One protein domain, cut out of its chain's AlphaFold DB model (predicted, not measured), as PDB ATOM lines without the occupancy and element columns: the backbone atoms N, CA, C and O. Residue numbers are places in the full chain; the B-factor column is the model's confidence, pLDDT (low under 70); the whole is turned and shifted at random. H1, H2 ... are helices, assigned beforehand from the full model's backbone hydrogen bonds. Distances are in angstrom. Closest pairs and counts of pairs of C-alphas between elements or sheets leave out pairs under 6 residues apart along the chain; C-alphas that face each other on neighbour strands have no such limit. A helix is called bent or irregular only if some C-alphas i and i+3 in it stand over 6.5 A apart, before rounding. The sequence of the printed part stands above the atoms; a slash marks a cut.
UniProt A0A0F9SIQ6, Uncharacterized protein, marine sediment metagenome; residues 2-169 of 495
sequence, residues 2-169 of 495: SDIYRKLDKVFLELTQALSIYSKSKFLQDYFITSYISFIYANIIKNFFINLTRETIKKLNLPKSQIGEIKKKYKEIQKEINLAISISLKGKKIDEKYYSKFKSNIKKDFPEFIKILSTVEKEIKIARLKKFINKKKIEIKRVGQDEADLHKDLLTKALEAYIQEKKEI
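This is residues 2 to 169 of the 495 residues of an uncharacterized protein of marine sediment metagenome (UniProt A0A0F9SIQ6). One long helix, H2, runs through the middle of an elongated body, with H1 and H8 beside its first half as a three-helix up-and-down bundle. The hairpin of H6 and H7 packs on H2's second half, H5 packs slantwise on H2, short H3 and H4 sit at one end of the body and H9 at the other. The printed part has 168 residues with nine named helices, H1 to H9 in order, and no named strand; the class is all helix. It is only just loose, close to compact, with a radius of gyration of the C-alphas of 18.6 A, and it spans 62 by 32 by 22 A.

Begin with H1, residues 3 to 19, which forms a hairpin with the hub H2, residues 26 to 50: Phe 12 and Tyr 36 have the closest C-alphas, 7.4 A, at a shallow tilt of 30 degrees, opposite ways. After a tight link of three residues from H2 comes H3, residues 54 to 60, which touches no helix. H4, residues 64 to 73, is close to H2 but not clearly touching, at Phe 49 and Lys 71, C-alphas 7.8 A apart. H5, residues 75 to 85, touches residues 35 to 46 of H2 at a steep tilt of 47 degrees; the closest C-alphas, of Phe 39 and Ile 85, are 4.9 A apart. H6, residues 96 to 109, only just touches H2, with 3 pairs of C-alphas within 8 A, the closest Tyr 41 and Tyr 99 at 6.6 A. H7, residues 111 to 124, forms a hairpin with H6, closest at C-alphas 107 and 114, 5.8 A, and touches H2 at C-alphas 48 and 117, 6.0 A. H8, residues 126 to 142, touches H2 at C-alphas 29 and 140, 6.1 A, at a shallow tilt of 24 degrees, opposite ways. H9, residues 150 to 166, is close to H2 but not clearly touching: C-alphas 28 and 160 are 6.6 A apart. Every O i to N i+4 pair is within hydrogen-bond range in H1, H2, H3, H5, H6 and H9, against 4 of 6 in H4, 7 of 10 in H7 and 9 of 13 in H8.

Find C-alpha 3 at (168.661, 160.705, 98.954), where H1 begins its 25.1 A. H2 runs 35.6 A from C-alpha 26 at (181.784, 133.051, 97.142). H8 spans 26.1 A, and H9 runs 24.5 A to C-alpha 166 at (196.477, 142.767, 92.801). H4 is irregular, C-alphas 65 and 68 being 7.0 A apart, and H8 only just, with C-alphas 127 and 130 at 6.7 A.

The C-alphas of Asn 61 and Leu 150, the two farthest apart, are 62.8 A apart. The printed part has no cut and no long link. Mean pLDDT of the printed part is 80.4; look for values under 70 at, among others, residues 2 to 4 and 85 to 91.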
ATOM      1  N   SER A   2     165.919 159.123 102.598       51.66
ATOM      2  CA  SER A   2     167.103 159.992 102.427       51.66
ATOM      3  C   SER A   2     167.780 159.704 101.076       51.66
ATOM      4  O   SER A   2     167.997 158.538 100.747       51.66
ATOM      5  N   ASP A   3     168.083 160.754 100.308       63.44
ATOM      6  CA  ASP A   3     168.661 160.705  98.954       63.44
ATOM      7  C   ASP A   3     169.953 159.857  98.872       63.44
ATOM      8  O   ASP A   3     170.259 159.274  97.832       63.44
ATOM      9  N   ILE A   4     170.668 159.688  99.993       65.62
ATOM     10  CA  ILE A   4     171.923 158.929 100.062       65.62
ATOM     11  C   ILE A   4     171.743 157.412  99.909       65.62
ATOM     12  O   ILE A   4     172.513 156.790  99.187       65.62
ATOM     13  N   TYR A   5     170.717 156.800 100.516       74.88
ATOM     14  CA  TYR A   5     170.532 155.341 100.437       74.88
ATOM     15  C   TYR A   5     170.114 154.909  99.032       74.88
ATOM     16  O   TYR A   5     170.573 153.882  98.551       74.88
ATOM     17  N   ARG A   6     169.343 155.751  98.332       73.12
ATOM     18  CA  ARG A   6     169.012 155.557  96.915       73.12
ATOM     19  C   ARG A   6     170.263 155.611  96.032       73.12
ATOM     20  O   ARG A   6     170.394 154.817  95.108       73.12
ATOM     21  N   LYS A   7     171.190 156.534  96.311       69.88
ATOM     22  CA  LYS A   7     172.487 156.619  95.615       69.88
ATOM     23  C   LYS A   7     173.364 155.397  95.913       69.88
ATOM     24  O   LYS A   7     173.934 154.828  94.991       69.88
ATOM     25  N   LEU A   8     173.410 154.950  97.168       74.38
ATOM     26  CA  LEU A   8     174.119 153.728  97.562       74.38
ATOM     27  C   LEU A   8     173.523 152.472  96.909       74.38
ATOM     28  O   LEU A   8     174.284 151.601  96.492       74.38
ATOM     29  N   ASP A   9     172.198 152.386  96.779       77.38
ATOM     30  CA  ASP A   9     171.516 151.300  96.065       77.38
ATOM     31  C   ASP A   9     171.888 151.267  94.579       77.38
ATOM     32  O   ASP A   9     172.135 150.187  94.051       77.38
ATOM     33  N   LYS A  10     171.989 152.430  93.916       74.00
ATOM     34  CA  LYS A  10     172.444 152.508  92.516       74.00
ATOM     35  C   LYS A  10     173.863 151.962  92.345       74.00
ATOM     36  O   LYS A  10     174.079 151.114  91.491       74.00
ATOM     37  N   VAL A  11     174.795 152.375  93.211       71.38
ATOM     38  CA  VAL A  11     176.180 151.863  93.197       71.38
ATOM     39  C   VAL A  11     176.210 150.348  93.426       71.38
ATOM     40  O   VAL A  11     176.960 149.629  92.772       71.38
ATOM     41  N   PHE A  12     175.377 149.837  94.336       79.81
ATOM     42  CA  PHE A  12     175.274 148.398  94.571       79.81
ATOM     43  C   PHE A  12     174.724 147.647  93.355       79.81
ATOM     44  O   PHE A  12     175.245 146.591  93.013       79.81
ATOM     45  N   LEU A  13     173.703 148.193  92.691       79.44
ATOM     46  CA  LEU A  13     173.112 147.585  91.503       79.44
ATOM     47  C   LEU A  13     174.150 147.429  90.385       79.44
ATOM     48  O   LEU A  13     174.285 146.333  89.844       79.44
ATOM     49  N   GLU A  14     174.928 148.475  90.105       75.75
ATOM     50  CA  GLU A  14     176.010 148.440  89.109       75.75
ATOM     51  C   GLU A  14     177.063 147.367  89.441       75.75
ATOM     52  O   GLU A  14     177.463 146.594  88.569       75.75
ATOM     53  N   LEU A  15     177.447 147.239  90.718       76.50
ATOM     54  CA  LEU A  15     178.358 146.183  91.177       76.50
ATOM     55  C   LEU A  15     177.771 144.780  90.954       76.50
ATOM     56  O   LEU A  15     178.473 143.879  90.496       76.50
ATOM     57  N   THR A  16     176.487 144.583  91.259       81.88
ATOM     58  CA  THR A  16     175.835 143.275  91.085       81.88
ATOM     59  C   THR A  16     175.617 142.899  89.621       81.88
ATOM     60  O   THR A  16     175.742 141.726  89.283       81.88
ATOM     61  N   GLN A  17     175.365 143.873  88.741       80.56
ATOM     62  CA  GLN A  17     175.270 143.647  87.293       80.56
ATOM     63  C   GLN A  17     176.614 143.227  86.691       80.56
ATOM     64  O   GLN A  17     176.662 142.362  85.821       80.56
ATOM     65  N   ALA A  18     177.722 143.795  87.172       75.12
ATOM     66  CA  ALA A  18     179.049 143.345  86.762       75.12
ATOM     67  C   ALA A  18     179.313 141.895  87.205       75.12
ATOM     68  O   ALA A  18     179.862 141.102  86.443       75.12
ATOM     69  N   LEU A  19     178.883 141.528  88.418       80.56
ATOM     70  CA  LEU A  19     179.087 140.189  88.970       80.56
ATOM     71  C   LEU A  19     178.176 139.120  88.331       80.56
ATOM     72  O   LEU A  19     178.555 137.955  88.290       80.56
ATOM     73  N   SER A  20     177.013 139.490  87.781       82.06
ATOM     74  CA  SER A  20     176.058 138.542  87.176       82.06
ATOM     75  C   SER A  20     176.517 137.922  85.849       82.06
ATOM     76  O   SER A  20     175.849 137.029  85.328       82.06
ATOM     77  N   ILE A  21     177.620 138.412  85.277       80.56
ATOM     78  CA  ILE A  21     178.256 137.850  84.071       80.56
ATOM     79  C   ILE A  21     179.037 136.570  84.419       80.56
ATOM     80  O   ILE A  21     179.255 135.722  83.556       80.56
ATOM     81  N   TYR A  22     179.444 136.433  85.680       81.88
ATOM     82  CA  TYR A  22     180.276 135.342  86.167       81.88
ATOM     83  C   TYR A  22     179.440 134.225  86.787       81.88
ATOM     84  O   TYR A  22     178.300 134.425  87.231       81.88
ATOM     85  N   SER A  23     180.048 133.047  86.865       86.06
ATOM     86  CA  SER A  23     179.541 131.953  87.677       86.06
ATOM     87  C   SER A  23     179.521 132.369  89.144       86.06
ATOM     88  O   SER A  23     180.290 133.223  89.606       86.06
ATOM     89  N   LYS A  24     178.611 131.773  89.904       89.31
ATOM     90  CA  LYS A  24     178.450 132.085  91.321       89.31
ATOM     91  C   LYS A  24     179.723 131.765  92.110       89.31
ATOM     92  O   LYS A  24     180.062 130.609  92.336       89.31
ATOM     93  N   SER A  25     180.406 132.809  92.578       89.44
ATOM     94  CA  SER A  25     181.648 132.700  93.347       89.44
ATOM     95  C   SER A  25     181.515 133.353  94.713       89.44
ATOM     96  O   SER A  25     181.309 134.563  94.829       89.44
ATOM     97  N   LYS A  26     181.724 132.555  95.764       90.25
ATOM     98  CA  LYS A  26     181.784 133.051  97.142       90.25
ATOM     99  C   LYS A  26     182.925 134.056  97.329       90.25
ATOM    100  O   LYS A  26     182.731 135.067  97.995       90.25
ATOM    101  N   PHE A  27     184.083 133.808  96.712       89.81
ATOM    102  CA  PHE A  27     185.234 134.705  96.804       89.81
ATOM    103  C   PHE A  27     184.915 136.083  96.220       89.81
ATOM    104  O   PHE A  27     185.122 137.097  96.887       89.81
ATOM    105  N   LEU A  28     184.366 136.127  95.000       86.81
ATOM    106  CA  LEU A  28     184.003 137.391  94.366       86.81
ATOM    107  C   LEU A  28     182.902 138.095  95.168       86.81
ATOM    108  O   LEU A  28     183.054 139.265  95.507       86.81
ATOM    109  N   GLN A  29     181.840 137.390  95.561       91.00
ATOM    110  CA  GLN A  29     180.773 137.960  96.393       91.00
ATOM    111  C   GLN A  29     181.320 138.594  97.687       91.00
ATOM    112  O   GLN A  29     180.974 139.734  98.006       91.00
ATOM    113  N   ASP A  30     182.211 137.900  98.400       89.50
ATOM    114  CA  ASP A  30     182.822 138.382  99.645       89.50
ATOM    115  C   ASP A  30     183.760 139.581  99.413       89.50
ATOM    116  O   ASP A  30     183.781 140.531 100.212       89.50
ATOM    117  N   TYR A  31     184.502 139.582  98.305       87.31
ATOM    118  CA  TYR A  31     185.350 140.702  97.915       87.31
ATOM    119  C   TYR A  31     184.507 141.944  97.592       87.31
ATOM    120  O   TYR A  31     184.695 142.999  98.200       87.31
ATOM    121  N   PHE A  32     183.521 141.819  96.700       86.00
ATOM    122  CA  PHE A  32     182.677 142.930  96.254       86.00
ATOM    123  C   PHE A  32     181.877 143.548  97.407       86.00
ATOM    124  O   PHE A  32     181.824 144.775  97.527       86.00
ATOM    125  N   ILE A  33     181.312 142.734  98.307       89.56
ATOM    126  CA  ILE A  33     180.590 143.269  99.470       89.56
ATOM    127  C   ILE A  33     181.527 143.963 100.457       89.56
ATOM    128  O   ILE A  33     181.161 144.986 101.038       89.56
ATOM    129  N   THR A  34     182.745 143.452 100.636       88.94
ATOM    130  CA  THR A  34     183.745 144.070 101.514       88.94
ATOM    131  C   THR A  34     184.210 145.416 100.964       88.94
ATOM    132  O   THR A  34     184.296 146.392 101.717       88.94
ATOM    133  N   SER A  35     184.449 145.497  99.656       83.38
ATOM    134  CA  SER A  35     184.824 146.736  98.974       83.38
ATOM    135  C   SER A  35     183.690 147.760  98.993       83.38
ATOM    136  O   SER A  35     183.928 148.929  99.284       83.38
ATOM    137  N   TYR A  36     182.440 147.328  98.797       84.44
ATOM    138  CA  TYR A  36     181.262 148.193  98.888       84.44
ATOM    139  C   TYR A  36     181.050 148.763 100.300       84.44
ATOM    140  O   TYR A  36     180.781 149.952 100.467       84.44
ATOM    141  N   ILE A  37     181.227 147.944 101.342       88.12
ATOM    142  CA  ILE A  37     181.182 148.420 102.733       88.12
ATOM    143  C   ILE A  37     182.303 149.435 102.988       88.12
ATOM    144  O   ILE A  37     182.050 150.484 103.583       88.12
ATOM    145  N   SER A  38     183.511 149.152 102.488       87.19
ATOM    146  CA  SER A  38     184.660 150.055 102.611       87.19
ATOM    147  C   SER A  38     184.410 151.399 101.938       87.19
ATOM    148  O   SER A  38     184.658 152.444 102.537       87.19
ATOM    149  N   PHE A  39     183.816 151.383 100.746       81.69
ATOM    150  CA  PHE A  39     183.374 152.574 100.032       81.69
ATOM    151  C   PHE A  39     182.391 153.419 100.858       81.69
ATOM    152  O   PHE A  39     182.537 154.641 100.926       81.69
ATOM    153  N   ILE A  40     181.402 152.799 101.516       83.44
ATOM    154  CA  ILE A  40     180.411 153.536 102.312       83.44
ATOM    155  C   ILE A  40     181.077 154.263 103.483       83.44
ATOM    156  O   ILE A  40     180.924 155.479 103.615       83.44
ATOM    157  N   TYR A  41     181.833 153.550 104.322       86.25
ATOM    158  CA  TYR A  41     182.467 154.161 105.492       86.25
ATOM    159  C   TYR A  41     183.550 155.174 105.104       86.25
ATOM    160  O   TYR A  41     183.648 156.227 105.735       86.25
ATOM    161  N   ALA A  42     184.296 154.927 104.024       82.00
ATOM    162  CA  ALA A  42     185.250 155.890 103.483       82.00
ATOM    163  C   ALA A  42     184.568 157.204 103.072       82.00
ATOM    164  O   ALA A  42     185.075 158.279 103.391       82.00
ATOM    165  N   ASN A  43     183.392 157.144 102.437       76.25
ATOM    166  CA  ASN A  43     182.624 158.340 102.085       76.25
ATOM    167  C   ASN A  43     182.088 159.089 103.313       76.25
ATOM    168  O   ASN A  43     182.067 160.318 103.302       76.25
ATOM    169  N   ILE A  44     181.718 158.389 104.392       82.44
ATOM    170  CA  ILE A  44     181.326 159.037 105.656       82.44
ATOM    171  C   ILE A  44     182.505 159.833 106.227       82.44
ATOM    172  O   ILE A  44     182.351 161.002 106.583       82.44
ATOM    173  N   ILE A  45     183.696 159.230 106.272       83.75
ATOM    174  CA  ILE A  45     184.896 159.911 106.774       83.75
ATOM    175  C   ILE A  45     185.319 161.046 105.825       83.75
ATOM    176  O   ILE A  45     185.682 162.131 106.274       83.75
ATOM    177  N   LYS A  46     185.216 160.855 104.506       80.81
ATOM    178  CA  LYS A  46     185.477 161.914 103.522       80.81
ATOM    179  C   LYS A  46     184.543 163.106 103.709       80.81
ATOM    180  O   LYS A  46     185.001 164.242 103.629       80.81
ATOM    181  N   ASN A  47     183.263 162.864 104.000       75.69
ATOM    182  CA  ASN A  47     182.291 163.930 104.230       75.69
ATOM    183  C   ASN A  47     182.658 164.782 105.460       75.69
ATOM    184  O   ASN A  47     182.491 165.999 105.440       75.69
ATOM    185  N   PHE A  48     183.258 164.186 106.497       84.06
ATOM    186  CA  PHE A  48     183.846 164.958 107.598       84.06
ATOM    187  C   PHE A  48     184.936 165.922 107.103       84.06
ATOM    188  O   PHE A  48     184.873 167.111 107.406       84.06
ATOM    189  N   PHE A  49     185.893 165.449 106.296       79.94
ATOM    190  CA  PHE A  49     186.973 166.298 105.775       79.94
ATOM    191  C   PHE A  49     186.487 167.374 104.794       79.94
ATOM    192  O   PHE A  49     187.020 168.483 104.811       79.94
ATOM    193  N   ILE A  50     185.481 167.071 103.965       75.06
ATOM    194  CA  ILE A  50     184.848 168.046 103.059       75.06
ATOM    195  C   ILE A  50     184.211 169.181 103.863       75.06
ATOM    196  O   ILE A  50     184.346 170.340 103.488       75.06
ATOM    197  N   ASN A  51     183.591 168.864 105.002       71.50
ATOM    198  CA  ASN A  51     182.944 169.843 105.872       71.50
ATOM    199  C   ASN A  51     183.911 170.634 106.773       71.50
ATOM    200  O   ASN A  51     183.461 171.489 107.534       71.50
ATOM    201  N   LEU A  52     185.232 170.432 106.668       79.19
ATOM    202  CA  LEU A  52     186.246 171.291 107.299       79.19
ATOM    203  C   LEU A  52     186.448 172.592 106.497       79.19
ATOM    204  O   LEU A  52     187.548 172.883 106.011       79.19
ATOM    205  N   THR A  53     185.375 173.370 106.335       76.06
ATOM    206  CA  THR A  53     185.365 174.655 105.619       76.06
ATOM    207  C   THR A  53     185.247 175.832 106.583       76.06
ATOM    208  O   THR A  53     184.766 175.702 107.710       76.06
ATOM    209  N   ARG A  54     185.660 177.025 106.134       72.81
ATOM    210  CA  ARG A  54     185.540 178.265 106.928       72.81
ATOM    211  C   ARG A  54     184.084 178.583 107.297       72.81
ATOM    212  O   ARG A  54     183.849 179.175 108.343       72.81
ATOM    213  N   GLU A  55     183.133 178.192 106.455       75.25
ATOM    214  CA  GLU A  55     181.701 178.417 106.651       75.25
ATOM    215  C   GLU A  55     181.118 177.496 107.731       75.25
ATOM    216  O   GLU A  55     180.510 177.978 108.687       75.25
ATOM    217  N   THR A  56     181.399 176.190 107.661       75.88
ATOM    218  CA  THR A  56     180.970 175.211 108.675       75.88
ATOM    219  C   THR A  56     181.542 175.535 110.055       75.88
ATOM    220  O   THR A  56     180.867 175.372 111.068       75.88
ATOM    221  N   ILE A  57     182.771 176.046 110.098       79.19
ATOM    222  CA  ILE A  57     183.465 176.432 111.333       79.19
ATOM    223  C   ILE A  57     182.824 177.655 111.981       79.19
ATOM    224  O   ILE A  57     182.613 177.646 113.190       79.19
ATOM    225  N   LYS A  58     182.450 178.669 111.188       78.38
ATOM    226  CA  LYS A  58     181.661 179.807 111.682       78.38
ATOM    227  C   LYS A  58     180.287 179.351 112.180       78.38
ATOM    228  O   LYS A  58     179.878 179.736 113.267       78.38
ATOM    229  N   LYS A  59     179.604 178.486 111.422       81.69
ATOM    230  CA  LYS A  59     178.260 177.979 111.747       81.69
ATOM    231  C   LYS A  59     178.217 177.131 113.024       81.69
ATOM    232  O   LYS A  59     177.227 177.169 113.744       81.69
ATOM    233  N   LEU A  60     179.263 176.348 113.293       81.38
ATOM    234  CA  LEU A  60     179.349 175.450 114.453       81.38
ATOM    235  C   LEU A  60     180.185 176.017 115.615       81.38
ATOM    236  O   LEU A  60     180.377 175.311 116.609       81.38
ATOM    237  N   ASN A  61     180.655 177.263 115.490       80.38
ATOM    238  CA  ASN A  61     181.535 177.958 116.432       80.38
ATOM    239  C   ASN A  61     182.788 177.135 116.802       80.38
ATOM    240  O   ASN A  61     182.972 176.758 117.957       80.38
ATOM    241  N   LEU A  62     183.602 176.783 115.795       84.38
ATOM    242  CA  LEU A  62     184.796 175.931 115.935       84.38
ATOM    243  C   LEU A  62     186.120 176.726 115.788       84.38
ATOM    244  O   LEU A  62     186.137 177.761 115.113       84.38
ATOM    245  N   PRO A  63     187.264 176.243 116.320       80.25
ATOM    246  CA  PRO A  63     188.556 176.922 116.229       80.25
ATOM    247  C   PRO A  63     189.142 176.858 114.817       80.25
ATOM    248  O   PRO A  63     189.439 175.793 114.276       80.25
ATOM    249  N   LYS A  64     189.379 178.022 114.208       74.81
ATOM    250  CA  LYS A  64     189.917 178.114 112.840       74.81
ATOM    251  C   LYS A  64     191.386 177.669 112.728       74.81
ATOM    252  O   LYS A  64     191.783 177.193 111.666       74.81
ATOM    253  N   SER A  65     192.181 177.811 113.790       75.56
ATOM    254  CA  SER A  65     193.615 177.471 113.817       75.56
ATOM    255  C   SER A  65     193.889 175.969 113.648       75.56
ATOM    256  O   SER A  65     194.901 175.596 113.062       75.56
ATOM    257  N   GLN A  66     192.956 175.102 114.054       80.50
ATOM    258  CA  GLN A  66     193.173 173.650 114.130       80.50
ATOM    259  C   GLN A  66     192.889 172.885 112.819       80.50
ATOM    260  O   GLN A  66     193.207 171.703 112.703       80.50
ATOM    261  N   ILE A  67     192.338 173.531 111.781       77.94
ATOM    262  CA  ILE A  67     192.000 172.865 110.502       77.94
ATOM    263  C   ILE A  67     193.239 172.255 109.838       77.94
ATOM    264  O   ILE A  67     193.203 171.127 109.339       77.94
ATOM    265  N   GLY A  68     194.327 173.033 109.793       78.00
ATOM    266  CA  GLY A  68     195.585 172.613 109.178       78.00
ATOM    267  C   GLY A  68     196.199 171.427 109.920       78.00
ATOM    268  O   GLY A  68     196.653 170.472 109.291       78.00
ATOM    269  N   GLU A  69     196.122 171.448 111.250       84.00
ATOM    270  CA  GLU A  69     196.619 170.385 112.126       84.00
ATOM    271  C   GLU A  69     195.836 169.083 111.948       84.00
ATOM    272  O   GLU A  69     196.446 168.026 111.788       84.00
ATOM    273  N   ILE A  70     194.502 169.148 111.860       85.69
ATOM    274  CA  ILE A  70     193.644 167.981 111.600       85.69
ATOM    275  C   ILE A  70     193.994 167.349 110.250       85.69
ATOM    276  O   ILE A  70     194.229 166.140 110.160       85.69
ATOM    277  N   LYS A  71     194.076 168.155 109.183       82.75
ATOM    278  CA  LYS A  71     194.411 167.647 107.841       82.75
ATOM    279  C   LYS A  71     195.814 167.039 107.790       82.75
ATOM    280  O   LYS A  71     196.003 166.039 107.099       82.75
ATOM    281  N   LYS A  72     196.777 167.605 108.526       86.50
ATOM    282  CA  LYS A  72     198.149 167.087 108.619       86.50
ATOM    283  C   LYS A  72     198.206 165.780 109.414       86.50
ATOM    284  O   LYS A  72     198.770 164.806 108.920       86.50
ATOM    285  N   LYS A  73     197.580 165.723 110.594       88.56
ATOM    286  CA  LYS A  73     197.566 164.543 111.477       88.56
ATOM    287  C   LYS A  73     196.889 163.335 110.829       88.56
ATOM    288  O   LYS A  73     197.358 162.212 110.978       88.56
ATOM    289  N   TYR A  74     195.835 163.563 110.047       88.94
ATOM    290  CA  TYR A  74     195.079 162.503 109.373       88.94
ATOM    291  C   TYR A  74     195.399 162.364 107.877       88.94
ATOM    292  O   TYR A  74     194.570 161.882 107.102       88.94
ATOM    293  N   LYS A  75     196.596 162.777 107.443       86.31
ATOM    294  CA  LYS A  75     197.025 162.693 106.035       86.31
ATOM    295  C   LYS A  75     197.032 161.254 105.504       86.31
ATOM    296  O   LYS A  75     196.560 161.014 104.397       86.31
ATOM    297  N   GLU A  76     197.497 160.292 106.300       83.56
ATOM    298  CA  GLU A  76     197.515 158.876 105.898       83.56
ATOM    299  C   GLU A  76     196.104 158.273 105.828       83.56
ATOM    300  O   GLU A  76     195.790 157.555 104.881       83.56
ATOM    301  N   ILE A  77     195.201 158.655 106.740       85.31
ATOM    302  CA  ILE A  77     193.787 158.246 106.671       85.31
ATOM    303  C   ILE A  77     193.127 158.786 105.392       85.31
ATOM    304  O   ILE A  77     192.371 158.071 104.740       85.31
ATOM    305  N   GLN A  78     193.443 160.015 104.972       81.88
ATOM    306  CA  GLN A  78     192.940 160.570 103.709       81.88
ATOM    307  C   GLN A  78     193.423 159.780 102.477       81.88
ATOM    308  O   GLN A  78     192.650 159.606 101.533       81.88
ATOM    309  N   LYS A  79     194.656 159.250 102.485       82.44
ATOM    310  CA  LYS A  79     195.140 158.349 101.423       82.44
ATOM    311  C   LYS A  79     194.380 157.019 101.417       82.44
ATOM    312  O   LYS A  79     193.930 156.589 100.358       82.44
ATOM    313  N   GLU A  80     194.186 156.406 102.588       82.88
ATOM    314  CA  GLU A  80     193.431 155.151 102.740       82.88
ATOM    315  C   GLU A  80     191.968 155.306 102.268       82.88
ATOM    316  O   GLU A  80     191.449 154.449 101.554       82.88
ATOM    317  N   ILE A  81     191.323 156.436 102.579       77.12
ATOM    318  CA  ILE A  81     189.964 156.770 102.121       77.12
ATOM    319  C   ILE A  81     189.886 156.866 100.599       77.12
ATOM    320  O   ILE A  81     188.957 156.329 100.000       77.12
ATOM    321  N   ASN A  82     190.847 157.537  99.960       75.00
ATOM    322  CA  ASN A  82     190.843 157.694  98.506       75.00
ATOM    323  C   ASN A  82     190.990 156.345  97.779       75.00
ATOM    324  O   ASN A  82     190.354 156.153  96.746       75.00
ATOM    325  N   LEU A  83     191.747 155.399  98.348       71.88
ATOM    326  CA  LEU A  83     191.837 154.021  97.847       71.88
ATOM    327  C   LEU A  83     190.527 153.239  98.047       71.88
ATOM    328  O   LEU A  83     190.070 152.549  97.143       71.88
ATOM    329  N   ALA A  84     189.876 153.364  99.203       71.00
ATOM    330  CA  ALA A  84     188.605 152.678  99.449       71.00
ATOM    331  C   ALA A  84     187.452 153.221  98.579       71.00
ATOM    332  O   ALA A  84     186.541 152.480  98.209       71.00
ATOM    333  N   ILE A  85     187.493 154.508  98.211       66.69
ATOM    334  CA  ILE A  85     186.492 155.136  97.335       66.69
ATOM    335  C   ILE A  85     186.581 154.622  95.893       66.69
ATOM    336  O   ILE A  85     185.564 154.596  95.204       66.69
ATOM    337  N   SER A  86     187.747 154.145  95.445       64.44
ATOM    338  CA  SER A  86     187.883 153.474  94.145       64.44
ATOM    339  C   SER A  86     187.468 151.996  94.169       64.44
ATOM    340  O   SER A  86     187.687 151.294  93.184       64.44
ATOM    341  N   ILE A  87     186.851 151.513  95.260       64.06
ATOM    342  CA  ILE A  87     186.438 150.106  95.435       64.06
ATOM    343  C   ILE A  87     187.672 149.168  95.404       64.06
ATOM    344  O   ILE A  87     187.616 148.016  94.974       64.06
ATOM    345  N   SER A  88     188.819 149.668  95.880       63.72
ATOM    346  CA  SER A  88     190.067 148.914  96.035       63.72
ATOM    347  C   SER A  88     190.283 148.491  97.490       63.72
ATOM    348  O   SER A  88     190.022 149.262  98.415       63.72
ATOM    349  N   LEU A  89     190.815 147.279  97.695       61.34
ATOM    350  CA  LEU A  89     191.257 146.777  99.003       61.34
ATOM    351  C   LEU A  89     192.791 146.727  99.122       61.34
ATOM    352  O   LEU A  89     193.317 146.025  99.982       61.34
ATOM    353  N   LYS A  90     193.528 147.490  98.299       66.12
ATOM    354  CA  LYS A  90     194.990 147.652  98.443       66.12
ATOM    355  C   LYS A  90     195.394 148.256  99.797       66.12
ATOM    356  O   LYS A  90     196.496 148.001 100.274       66.12
ATOM    357  N   GLY A  91     194.517 149.060 100.404       66.62
ATOM    358  CA  GLY A  91     194.702 149.665 101.727       66.62
ATOM    359  C   GLY A  91     194.053 148.873 102.868       66.62
ATOM    360  O   GLY A  91     193.597 147.743 102.701       66.62
ATOM    361  N   LYS A  92     193.973 149.478 104.059       76.12
ATOM    362  CA  LYS A  92     193.231 148.885 105.181       76.12
ATOM    363  C   LYS A  92     191.737 148.802 104.861       76.12
ATOM    364  O   LYS A  92     191.162 149.731 104.298       76.12
ATOM    365  N   LYS A  93     191.091 147.719 105.296       84.69
ATOM    366  CA  LYS A  93     189.631 147.569 105.251       84.69
ATOM    367  C   LYS A  93     188.969 148.643 106.122       84.69
ATOM    368  O   LYS A  93     189.174 148.665 107.336       84.69
ATOM    369  N   ILE A  94     188.172 149.516 105.503       86.12
ATOM    370  CA  ILE A  94     187.471 150.613 106.185       86.12
ATOM    371  C   ILE A  94     186.064 150.142 106.557       86.12
ATOM    372  O   ILE A  94     185.106 150.349 105.829       86.12
ATOM    373  N   ASP A  95     185.921 149.458 107.683       87.88
ATOM    374  CA  ASP A  95     184.626 148.964 108.156       87.88
ATOM    375  C   ASP A  95     184.074 149.777 109.342       87.88
ATOM    376  O   ASP A  95     184.591 150.834 109.709       87.88
ATOM    377  N   GLU A  96     182.996 149.279 109.954       90.12
ATOM    378  CA  GLU A  96     182.373 149.890 111.132       90.12
ATOM    379  C   GLU A  96     183.388 150.114 112.263       90.12
ATOM    380  O   GLU A  96     183.403 151.184 112.869       90.12
ATOM    381  N   LYS A  97     184.288 149.147 112.505       90.94
ATOM    382  CA  LYS A  97     185.313 149.251 113.553       90.94
ATOM    383  C   LYS A  97     186.329 150.336 113.211       90.94
ATOM    384  O   LYS A  97     186.704 151.115 114.090       90.94
ATOM    385  N   TYR A  98     186.748 150.412 111.946       91.56
ATOM    386  CA  TYR A  98     187.633 151.476 111.472       91.56
ATOM    387  C   TYR A  98     187.001 152.856 111.710       91.56
ATOM    388  O   TYR A  98     187.640 153.746 112.277       91.56
ATOM    389  N   TYR A  99     185.729 153.024 111.341       90.31
ATOM    390  CA  TYR A  99     184.998 154.273 111.547       90.31
ATOM    391  C   TYR A  99     184.861 154.640 113.032       90.31
ATOM    392  O   TYR A  99     185.143 155.778 113.413       90.31
ATOM    393  N   SER A 100     184.500 153.683 113.893       90.75
ATOM    394  CA  SER A 100     184.416 153.905 115.343       90.75
ATOM    395  C   SER A 100     185.753 154.352 115.937       90.75
ATOM    396  O   SER A 100     185.782 155.275 116.754       90.75
ATOM    397  N   LYS A 101     186.869 153.758 115.491       92.31
ATOM    398  CA  LYS A 101     188.218 154.165 115.908       92.31
ATOM    399  C   LYS A 101     188.544 155.585 115.447       92.31
ATOM    400  O   LYS A 101     189.012 156.387 116.250       92.31
ATOM    401  N   PHE A 102     188.246 155.920 114.191       92.06
ATOM    402  CA  PHE A 102     188.413 157.279 113.673       92.06
ATOM    403  C   PHE A 102     187.626 158.305 114.505       92.06
ATOM    404  O   PHE A 102     188.192 159.297 114.959       92.06
ATOM    405  N   LYS A 103     186.347 158.027 114.787       91.88
ATOM    406  CA  LYS A 103     185.491 158.879 115.627       91.88
ATOM    407  C   LYS A 103     186.062 159.058 117.037       91.88
ATOM    408  O   LYS A 103     186.087 160.175 117.544       91.88
ATOM    409  N   SER A 104     186.550 157.985 117.659       91.44
ATOM    410  CA  SER A 104     187.180 158.051 118.983       91.44
ATOM    411  C   SER A 104     188.441 158.919 118.982       91.44
ATOM    412  O   SER A 104     188.637 159.715 119.899       91.44
ATOM    413  N   ASN A 105     189.274 158.805 117.946       91.62
ATOM    414  CA  ASN A 105     190.495 159.599 117.822       91.62
ATOM    415  C   ASN A 105     190.177 161.088 117.646       91.62
ATOM    416  O   ASN A 105     190.771 161.915 118.330       91.62
ATOM    417  N   ILE A 106     189.179 161.440 116.826       90.94
ATOM    418  CA  ILE A 106     188.715 162.832 116.710       90.94
ATOM    419  C   ILE A 106     188.207 163.350 118.058       90.94
ATOM    420  O   ILE A 106     188.553 164.460 118.443       90.94
ATOM    421  N   LYS A 107     187.451 162.546 118.818       90.88
ATOM    422  CA  LYS A 107     186.933 162.950 120.137       90.88
ATOM    423  C   LYS A 107     188.051 163.235 121.136       90.88
ATOM    424  O   LYS A 107     187.914 164.143 121.945       90.88
ATOM    425  N   LYS A 108     189.126 162.449 121.088       90.12
ATOM    426  CA  LYS A 108     190.284 162.595 121.972       90.12
ATOM    427  C   LYS A 108     191.164 163.777 121.570       90.12
ATOM    428  O   LYS A 108     191.556 164.562 122.421       90.12
ATOM    429  N   ASP A 109     191.488 163.867 120.287       88.31
ATOM    430  CA  ASP A 109     192.498 164.792 119.779       88.31
ATOM    431  C   ASP A 109     191.936 166.189 119.486       88.31
ATOM    432  O   ASP A 109     192.656 167.175 119.597       88.31
ATOM    433  N   PHE A 110     190.665 166.264 119.080       90.00
ATOM    434  CA  PHE A 110     189.982 167.484 118.640       90.00
ATOM    435  C   PHE A 110     188.497 167.445 119.065       90.00
ATOM    436  O   PHE A 110     187.606 167.374 118.208       90.00
ATOM    437  N   PRO A 111     188.196 167.456 120.379       88.44
ATOM    438  CA  PRO A 111     186.858 167.183 120.920       88.44
ATOM    439  C   PRO A 111     185.756 168.071 120.328       88.44
ATOM    440  O   PRO A 111     184.645 167.600 120.085       88.44
ATOM    441  N   GLU A 112     186.061 169.332 120.022       85.38
ATOM    442  CA  GLU A 112     185.101 170.288 119.459       85.38
ATOM    443  C   GLU A 112     184.650 169.911 118.035       85.38
ATOM    444  O   GLU A 112     183.491 170.114 117.663       85.38
ATOM    445  N   PHE A 113     185.518 169.254 117.257       87.44
ATOM    446  CA  PHE A 113     185.248 168.847 115.874       87.44
ATOM    447  C   PHE A 113     184.350 167.603 115.767       87.44
ATOM    448  O   PHE A 113     183.847 167.300 114.682       87.44
ATOM    449  N   ILE A 114     184.039 166.927 116.882       88.44
ATOM    450  CA  ILE A 114     183.022 165.859 116.919       88.44
ATOM    451  C   ILE A 114     181.640 166.353 116.492       88.44
ATOM    452  O   ILE A 114     180.847 165.570 115.958       88.44
ATOM    453  N   LYS A 115     181.354 167.651 116.654       85.00
ATOM    454  CA  LYS A 115     180.107 168.259 116.176       85.00
ATOM    455  C   LYS A 115     179.916 168.054 114.667       85.00
ATOM    456  O   LYS A 115     178.804 167.759 114.245       85.00
ATOM    457  N   ILE A 116     180.989 168.102 113.868       81.69
ATOM    458  CA  ILE A 116     180.925 167.853 112.415       81.69
ATOM    459  C   ILE A 116     180.532 166.400 112.133       81.69
ATOM    460  O   ILE A 116     179.639 166.155 111.326       81.69
ATOM    461  N   LEU A 117     181.142 165.431 112.828       82.56
ATOM    462  CA  LEU A 117     180.765 164.020 112.688       82.56
ATOM    463  C   LEU A 117     179.316 163.774 113.107       82.56
ATOM    464  O   LEU A 117     178.608 163.045 112.422       82.56
ATOM    465  N   SER A 118     178.856 164.426 114.173       82.88
ATOM    466  CA  SER A 118     177.471 164.314 114.648       82.88
ATOM    467  C   SER A 118     176.471 164.852 113.616       82.88
ATOM    468  O   SER A 118     175.418 164.249 113.401       82.88
ATOM    469  N   THR A 119     176.813 165.943 112.920       77.25
ATOM    470  CA  THR A 119     176.023 166.479 111.800       77.25
ATOM    471  C   THR A 119     175.978 165.497 110.629       77.25
ATOM    472  O   THR A 119     174.887 165.144 110.182       77.25
ATOM    473  N   VAL A 120     177.133 164.970 110.199       74.75
ATOM    474  CA  VAL A 120     177.217 163.963 109.124       74.75
ATOM    475  C   VAL A 120     176.403 162.710 109.475       74.75
ATOM    476  O   VAL A 120     175.629 162.223 108.654       74.75
ATOM    477  N   GLU A 121     176.511 162.201 110.707       80.75
ATOM    478  CA  GLU A 121     175.757 161.036 111.192       80.75
ATOM    479  C   GLU A 121     174.237 161.265 111.202       80.75
ATOM    480  O   GLU A 121     173.468 160.349 110.878       80.75
ATOM    481  N   LYS A 122     173.800 162.482 111.553       78.19
ATOM    482  CA  LYS A 122     172.386 162.885 111.551       78.19
ATOM    483  C   LYS A 122     171.831 162.966 110.128       78.19
ATOM    484  O   LYS A 122     170.747 162.436 109.877       78.19
ATOM    485  N   GLU A 123     172.582 163.553 109.197       69.94
ATOM    486  CA  GLU A 123     172.215 163.656 107.776       69.94
ATOM    487  C   GLU A 123     172.043 162.277 107.121       69.94
ATOM    488  O   GLU A 123     171.049 162.017 106.432       69.94
ATOM    489  N   ILE A 124     172.964 161.347 107.395       72.00
ATOM    490  CA  ILE A 124     172.912 159.985 106.841       72.00
ATOM    491  C   ILE A 124     172.013 159.036 107.646       72.00
ATOM    492  O   ILE A 124     171.795 157.894 107.231       72.00
ATOM    493  N   LYS A 125     171.479 159.475 108.793       77.50
ATOM    494  CA  LYS A 125     170.730 158.641 109.748       77.50
ATOM    495  C   LYS A 125     171.491 157.351 110.072       77.50
ATOM    496  O   LYS A 125     170.985 156.259 109.809       77.50
ATOM    497  N   ILE A 126     172.704 157.472 110.620       77.94
ATOM    498  CA  ILE A 126     173.665 156.359 110.762       77.94
ATOM    499  C   ILE A 126     173.094 155.104 111.449       77.94
ATOM    500  O   ILE A 126     173.460 153.988 111.089       77.94
ATOM    501  N   ALA A 127     172.112 155.247 112.347       79.75
ATOM    502  CA  ALA A 127     171.410 154.125 112.979       79.75
ATOM    503  C   ALA A 127     170.755 153.148 111.973       79.75
ATOM    504  O   ALA A 127     170.590 151.965 112.263       79.75
ATOM    505  N   ARG A 128     170.399 153.614 110.766       83.25
ATOM    506  CA  ARG A 128     169.815 152.783 109.695       83.25
ATOM    507  C   ARG A 128     170.865 152.073 108.836       83.25
ATOM    508  O   ARG A 128     170.527 151.101 108.159       83.25
ATOM    509  N   LEU A 129     172.123 152.512 108.882       83.25
ATOM    510  CA  LEU A 129     173.193 152.018 108.016       83.25
ATOM    511  C   LEU A 129     173.487 150.532 108.248       83.25
ATOM    512  O   LEU A 129     173.630 149.774 107.292       83.25
ATOM    513  N   LYS A 130     173.494 150.090 109.510       84.31
ATOM    514  CA  LYS A 130     173.740 148.685 109.863       84.31
ATOM    515  C   LYS A 130     172.688 147.748 109.260       84.31
ATOM    516  O   LYS A 130     173.030 146.723 108.672       84.31
ATOM    517  N   LYS A 131     171.408 148.133 109.338       86.50
ATOM    518  CA  LYS A 131     170.298 147.382 108.726       86.50
ATOM    519  C   LYS A 131     170.422 147.354 107.199       86.50
ATOM    520  O   LYS A 131     170.220 146.305 106.596       86.50
ATOM    521  N   PHE A 132     170.802 148.478 106.589       86.75
ATOM    522  CA  PHE A 132     171.043 148.575 105.149       86.75
ATOM    523  C   PHE A 132     172.181 147.649 104.684       86.75
ATOM    524  O   PHE A 132     171.971 146.824 103.799       86.75
ATOM    525  N   ILE A 133     173.351 147.705 105.330       88.31
ATOM    526  CA  ILE A 133     174.506 146.854 104.999       88.31
ATOM    527  C   ILE A 133     174.160 145.367 105.144       88.31
ATOM    528  O   ILE A 133     174.506 144.567 104.274       88.31
ATOM    529  N   ASN A 134     173.453 144.983 106.212       89.44
ATOM    530  CA  ASN A 134     173.051 143.590 106.413       89.44
ATOM    531  C   ASN A 134     172.124 143.088 105.300       89.44
ATOM    532  O   ASN A 134     172.293 141.962 104.839       89.44
ATOM    533  N   LYS A 135     171.207 143.932 104.811       92.50
ATOM    534  CA  LYS A 135     170.373 143.600 103.650       92.50
ATOM    535  C   LYS A 135     171.233 143.322 102.408       92.50
ATOM    536  O   LYS A 135     171.053 142.303 101.749       92.50
ATOM    537  N   LYS A 136     172.230 144.170 102.138       92.25
ATOM    538  CA  LYS A 136     173.125 144.049 100.971       92.25
ATOM    539  C   LYS A 136     174.027 142.816 101.018       92.25
ATOM    540  O   LYS A 136     174.233 142.170  99.994       92.25
ATOM    541  N   LYS A 137     174.484 142.424 102.213       90.62
ATOM    542  CA  LYS A 137     175.207 141.157 102.432       90.62
ATOM    543  C   LYS A 137     174.382 139.922 102.068       90.62
ATOM    544  O   LYS A 137     174.959 138.902 101.712       90.62
ATOM    545  N   ILE A 138     173.056 139.989 102.191       91.25
ATOM    546  CA  ILE A 138     172.161 138.893 101.800       91.25
ATOM    547  C   ILE A 138     171.909 138.939 100.291       91.25
ATOM    548  O   ILE A 138     171.991 137.905  99.636       91.25
ATOM    549  N   GLU A 139     171.644 140.128  99.741       91.38
ATOM    550  CA  GLU A 139     171.376 140.317  98.309       91.38
ATOM    551  C   GLU A 139     172.541 139.814  97.439       91.38
ATOM    552  O   GLU A 139     172.306 139.076  96.487       91.38
ATOM    553  N   ILE A 140     173.797 140.107  97.803       89.19
ATOM    554  CA  ILE A 140     174.959 139.727  96.982       89.19
ATOM    555  C   ILE A 140     175.198 138.211  96.894       89.19
ATOM    556  O   ILE A 140     175.707 137.733  95.886       89.19
ATOM    557  N   LYS A 141     174.787 137.432  97.904       88.81
ATOM    558  CA  LYS A 141     174.955 135.963  97.910       88.81
ATOM    559  C   LYS A 141     174.146 135.262  96.817       88.81
ATOM    560  O   LYS A 141     174.406 134.103  96.498       88.81
ATOM    561  N   ARG A 142     173.140 135.951  96.269       88.00
ATOM    562  CA  ARG A 142     172.271 135.458  95.193       88.00
ATOM    563  C   ARG A 142     172.769 135.850  93.800       88.00
ATOM    564  O   ARG A 142     172.112 135.520  92.827       88.00
ATOM    565  N   VAL A 143     173.881 136.577  93.705       86.56
ATOM    566  CA  VAL A 143     174.392 137.116  92.440       86.56
ATOM    567  C   VAL A 143     175.408 136.157  91.824       86.56
ATOM    568  O   VAL A 143     176.290 135.655  92.522       86.56
ATOM    569  N   GLY A 144     175.289 135.947  90.517       82.56
ATOM    570  CA  GLY A 144     176.059 134.975  89.742       82.56
ATOM    571  C   GLY A 144     175.134 133.937  89.113       82.56
ATOM    572  O   GLY A 144     174.003 133.762  89.567       82.56
ATOM    573  N   GLN A 145     175.592 133.288  88.050       80.88
ATOM    574  CA  GLN A 145     174.807 132.265  87.356       80.88
ATOM    575  C   GLN A 145     174.991 130.896  88.021       80.88
ATOM    576  O   GLN A 145     176.099 130.560  88.445       80.88
ATOM    577  N   ASP A 146     173.895 130.141  88.129       74.19
ATOM    578  CA  ASP A 146     173.862 128.785  88.701       74.19
ATOM    579  C   ASP A 146     174.016 127.685  87.618       74.19
ATOM    580  O   ASP A 146     174.198 126.518  87.955       74.19
ATOM    581  N   GLU A 147     173.962 128.033  86.326       70.12
ATOM    582  CA  GLU A 147     174.155 127.085  85.217       70.12
ATOM    583  C   GLU A 147     175.641 126.819  84.950       70.12
ATOM    584  O   GLU A 147     176.441 127.750  84.850       70.12
ATOM    585  N   ALA A 148     176.000 125.540  84.801       63.09
ATOM    586  CA  ALA A 148     177.358 125.117  84.480       63.09
ATOM    587  C   ALA A 148     177.721 125.510  83.037       63.09
ATOM    588  O   ALA A 148     177.198 124.951  82.073       63.09
ATOM    589  N   ASP A 149     178.639 126.466  82.901       76.06
ATOM    590  CA  ASP A 149     179.167 126.966  81.633       76.06
ATOM    591  C   ASP A 149     180.690 127.080  81.766       76.06
ATOM    592  O   ASP A 149     181.209 127.974  82.438       76.06
ATOM    593  N   LEU A 150     181.408 126.161  81.111       66.81
ATOM    594  CA  LEU A 150     182.866 126.040  81.204       66.81
ATOM    595  C   LEU A 150     183.586 127.361  80.893       66.81
ATOM    596  O   LEU A 150     184.584 127.694  81.533       66.81
ATOM    597  N   HIS A 151     183.079 128.136  79.929       64.75
ATOM    598  CA  HIS A 151     183.687 129.409  79.562       64.75
ATOM    599  C   HIS A 151     183.531 130.437  80.691       64.75
ATOM    600  O   HIS A 151     184.478 131.151  81.026       64.75
ATOM    601  N   LYS A 152     182.360 130.498  81.331       70.06
ATOM    602  CA  LYS A 152     182.122 131.401  82.468       70.06
ATOM    603  C   LYS A 152     182.864 130.965  83.726       70.06
ATOM    604  O   LYS A 152     183.355 131.829  84.456       70.06
ATOM    605  N   ASP A 153     183.014 129.665  83.955       73.75
ATOM    606  CA  ASP A 153     183.787 129.139  85.082       73.75
ATOM    607  C   ASP A 153     185.266 129.525  84.970       73.75
ATOM    608  O   ASP A 153     185.852 130.033  85.932       73.75
ATOM    609  N   LEU A 154     185.848 129.398  83.773       67.81
ATOM    610  CA  LEU A 154     187.211 129.853  83.484       67.81
ATOM    611  C   LEU A 154     187.366 131.367  83.696       67.81
ATOM    612  O   LEU A 154     188.313 131.805  84.353       67.81
ATOM    613  N   LEU A 155     186.414 132.171  83.210       70.56
ATOM    614  CA  LEU A 155     186.417 133.624  83.422       70.56
ATOM    615  C   LEU A 155     186.328 134.002  84.904       70.56
ATOM    616  O   LEU A 155     187.010 134.922  85.358       70.56
ATOM    617  N   THR A 156     185.497 133.285  85.660       79.31
ATOM    618  CA  THR A 156     185.328 133.483  87.102       79.31
ATOM    619  C   THR A 156     186.649 133.218  87.818       79.31
ATOM    620  O   THR A 156     187.108 134.064  88.585       79.31
ATOM    621  N   LYS A 157     187.321 132.103  87.503       78.75
ATOM    622  CA  LYS A 157     188.625 131.736  88.080       78.75
ATOM    623  C   LYS A 157     189.740 132.724  87.730       78.75
ATOM    624  O   LYS A 157     190.529 133.079  88.603       78.75
ATOM    625  N   ALA A 158     189.780 133.216  86.493       70.31
ATOM    626  CA  ALA A 158     190.758 134.221  86.077       70.31
ATOM    627  C   ALA A 158     190.594 135.541  86.852       70.31
ATOM    628  O   ALA A 158     191.578 136.135  87.299       70.31
ATOM    629  N   LEU A 159     189.348 135.982  87.063       75.50
ATOM    630  CA  LEU A 159     189.070 137.177  87.854       75.50
ATOM    631  C   LEU A 159     189.408 136.975  89.340       75.50
ATOM    632  O   LEU A 159     189.974 137.880  89.955       75.50
ATOM    633  N   GLU A 160     189.100 135.802  89.910       81.56
ATOM    634  CA  GLU A 160     189.501 135.440  91.279       81.56
ATOM    635  C   GLU A 160     191.019 135.579  91.459       81.56
ATOM    636  O   GLU A 160     191.458 136.285  92.367       81.56
ATOM    637  N   ALA A 161     191.811 134.979  90.565       73.62
ATOM    638  CA  ALA A 161     193.273 135.015  90.624       73.62
ATOM    639  C   ALA A 161     193.832 136.445  90.523       73.62
ATOM    640  O   ALA A 161     194.663 136.847  91.340       73.62
ATOM    641  N   TYR A 162     193.326 137.254  89.585       73.06
ATOM    642  CA  TYR A 162     193.749 138.651  89.445       73.06
ATOM    643  C   TYR A 162     193.482 139.464  90.718       73.06
ATOM    644  O   TYR A 162     194.344 140.212  91.186       73.06
ATOM    645  N   ILE A 163     192.285 139.318  91.296       75.81
ATOM    646  CA  ILE A 163     191.898 140.042  92.510       75.81
ATOM    647  C   ILE A 163     192.742 139.585  93.707       75.81
ATOM    648  O   ILE A 163     193.125 140.422  94.528       75.81
ATOM    649  N   GLN A 164     193.057 138.290  93.808       79.69
ATOM    650  CA  GLN A 164     193.941 137.762  94.850       79.69
ATOM    651  C   GLN A 164     195.343 138.375  94.773       79.69
ATOM    652  O   GLN A 164     195.884 138.784  95.800       79.69
ATOM    653  N   GLU A 165     195.901 138.498  93.568       73.44
ATOM    654  CA  GLU A 165     197.246 139.034  93.363       73.44
ATOM    655  C   GLU A 165     197.300 140.560  93.545       73.44
ATOM    656  O   GLU A 165     198.140 141.086  94.278       73.44
ATOM    657  N   LYS A 166     196.399 141.299  92.885       71.88
ATOM    658  CA  LYS A 166     196.477 142.767  92.801       71.88
ATOM    659  C   LYS A 166     195.682 143.501  93.883       71.88
ATOM    660  O   LYS A 166     195.884 144.706  94.058       71.88
ATOM    661  N   LYS A 167     194.793 142.810  94.611       73.50
ATOM    662  CA  LYS A 167     193.880 143.384  95.627       73.50
ATOM    663  C   LYS A 167     193.048 144.568  95.115       73.50
ATOM    664  O   LYS A 167     192.674 145.466  95.874       73.50
ATOM    665  N   GLU A 168     192.777 144.593  93.814       70.31
ATOM    666  CA  GLU A 168     191.970 145.614  93.158       70.31
ATOM    667  C   GLU A 168     191.094 145.003  92.068       70.31
ATOM    668  O   GLU A 168     191.422 143.962  91.499       70.31
ATOM    669  N   ILE A 169     189.977 145.668  91.778       63.75
ATOM    670  CA  ILE A 169     189.156 145.335  90.614       63.75
ATOM    671  C   ILE A 169     189.803 146.038  89.415       63.75
ATOM    672  O   ILE A 169     190.078 147.240  89.516       63.75
TER     673      ILE A 169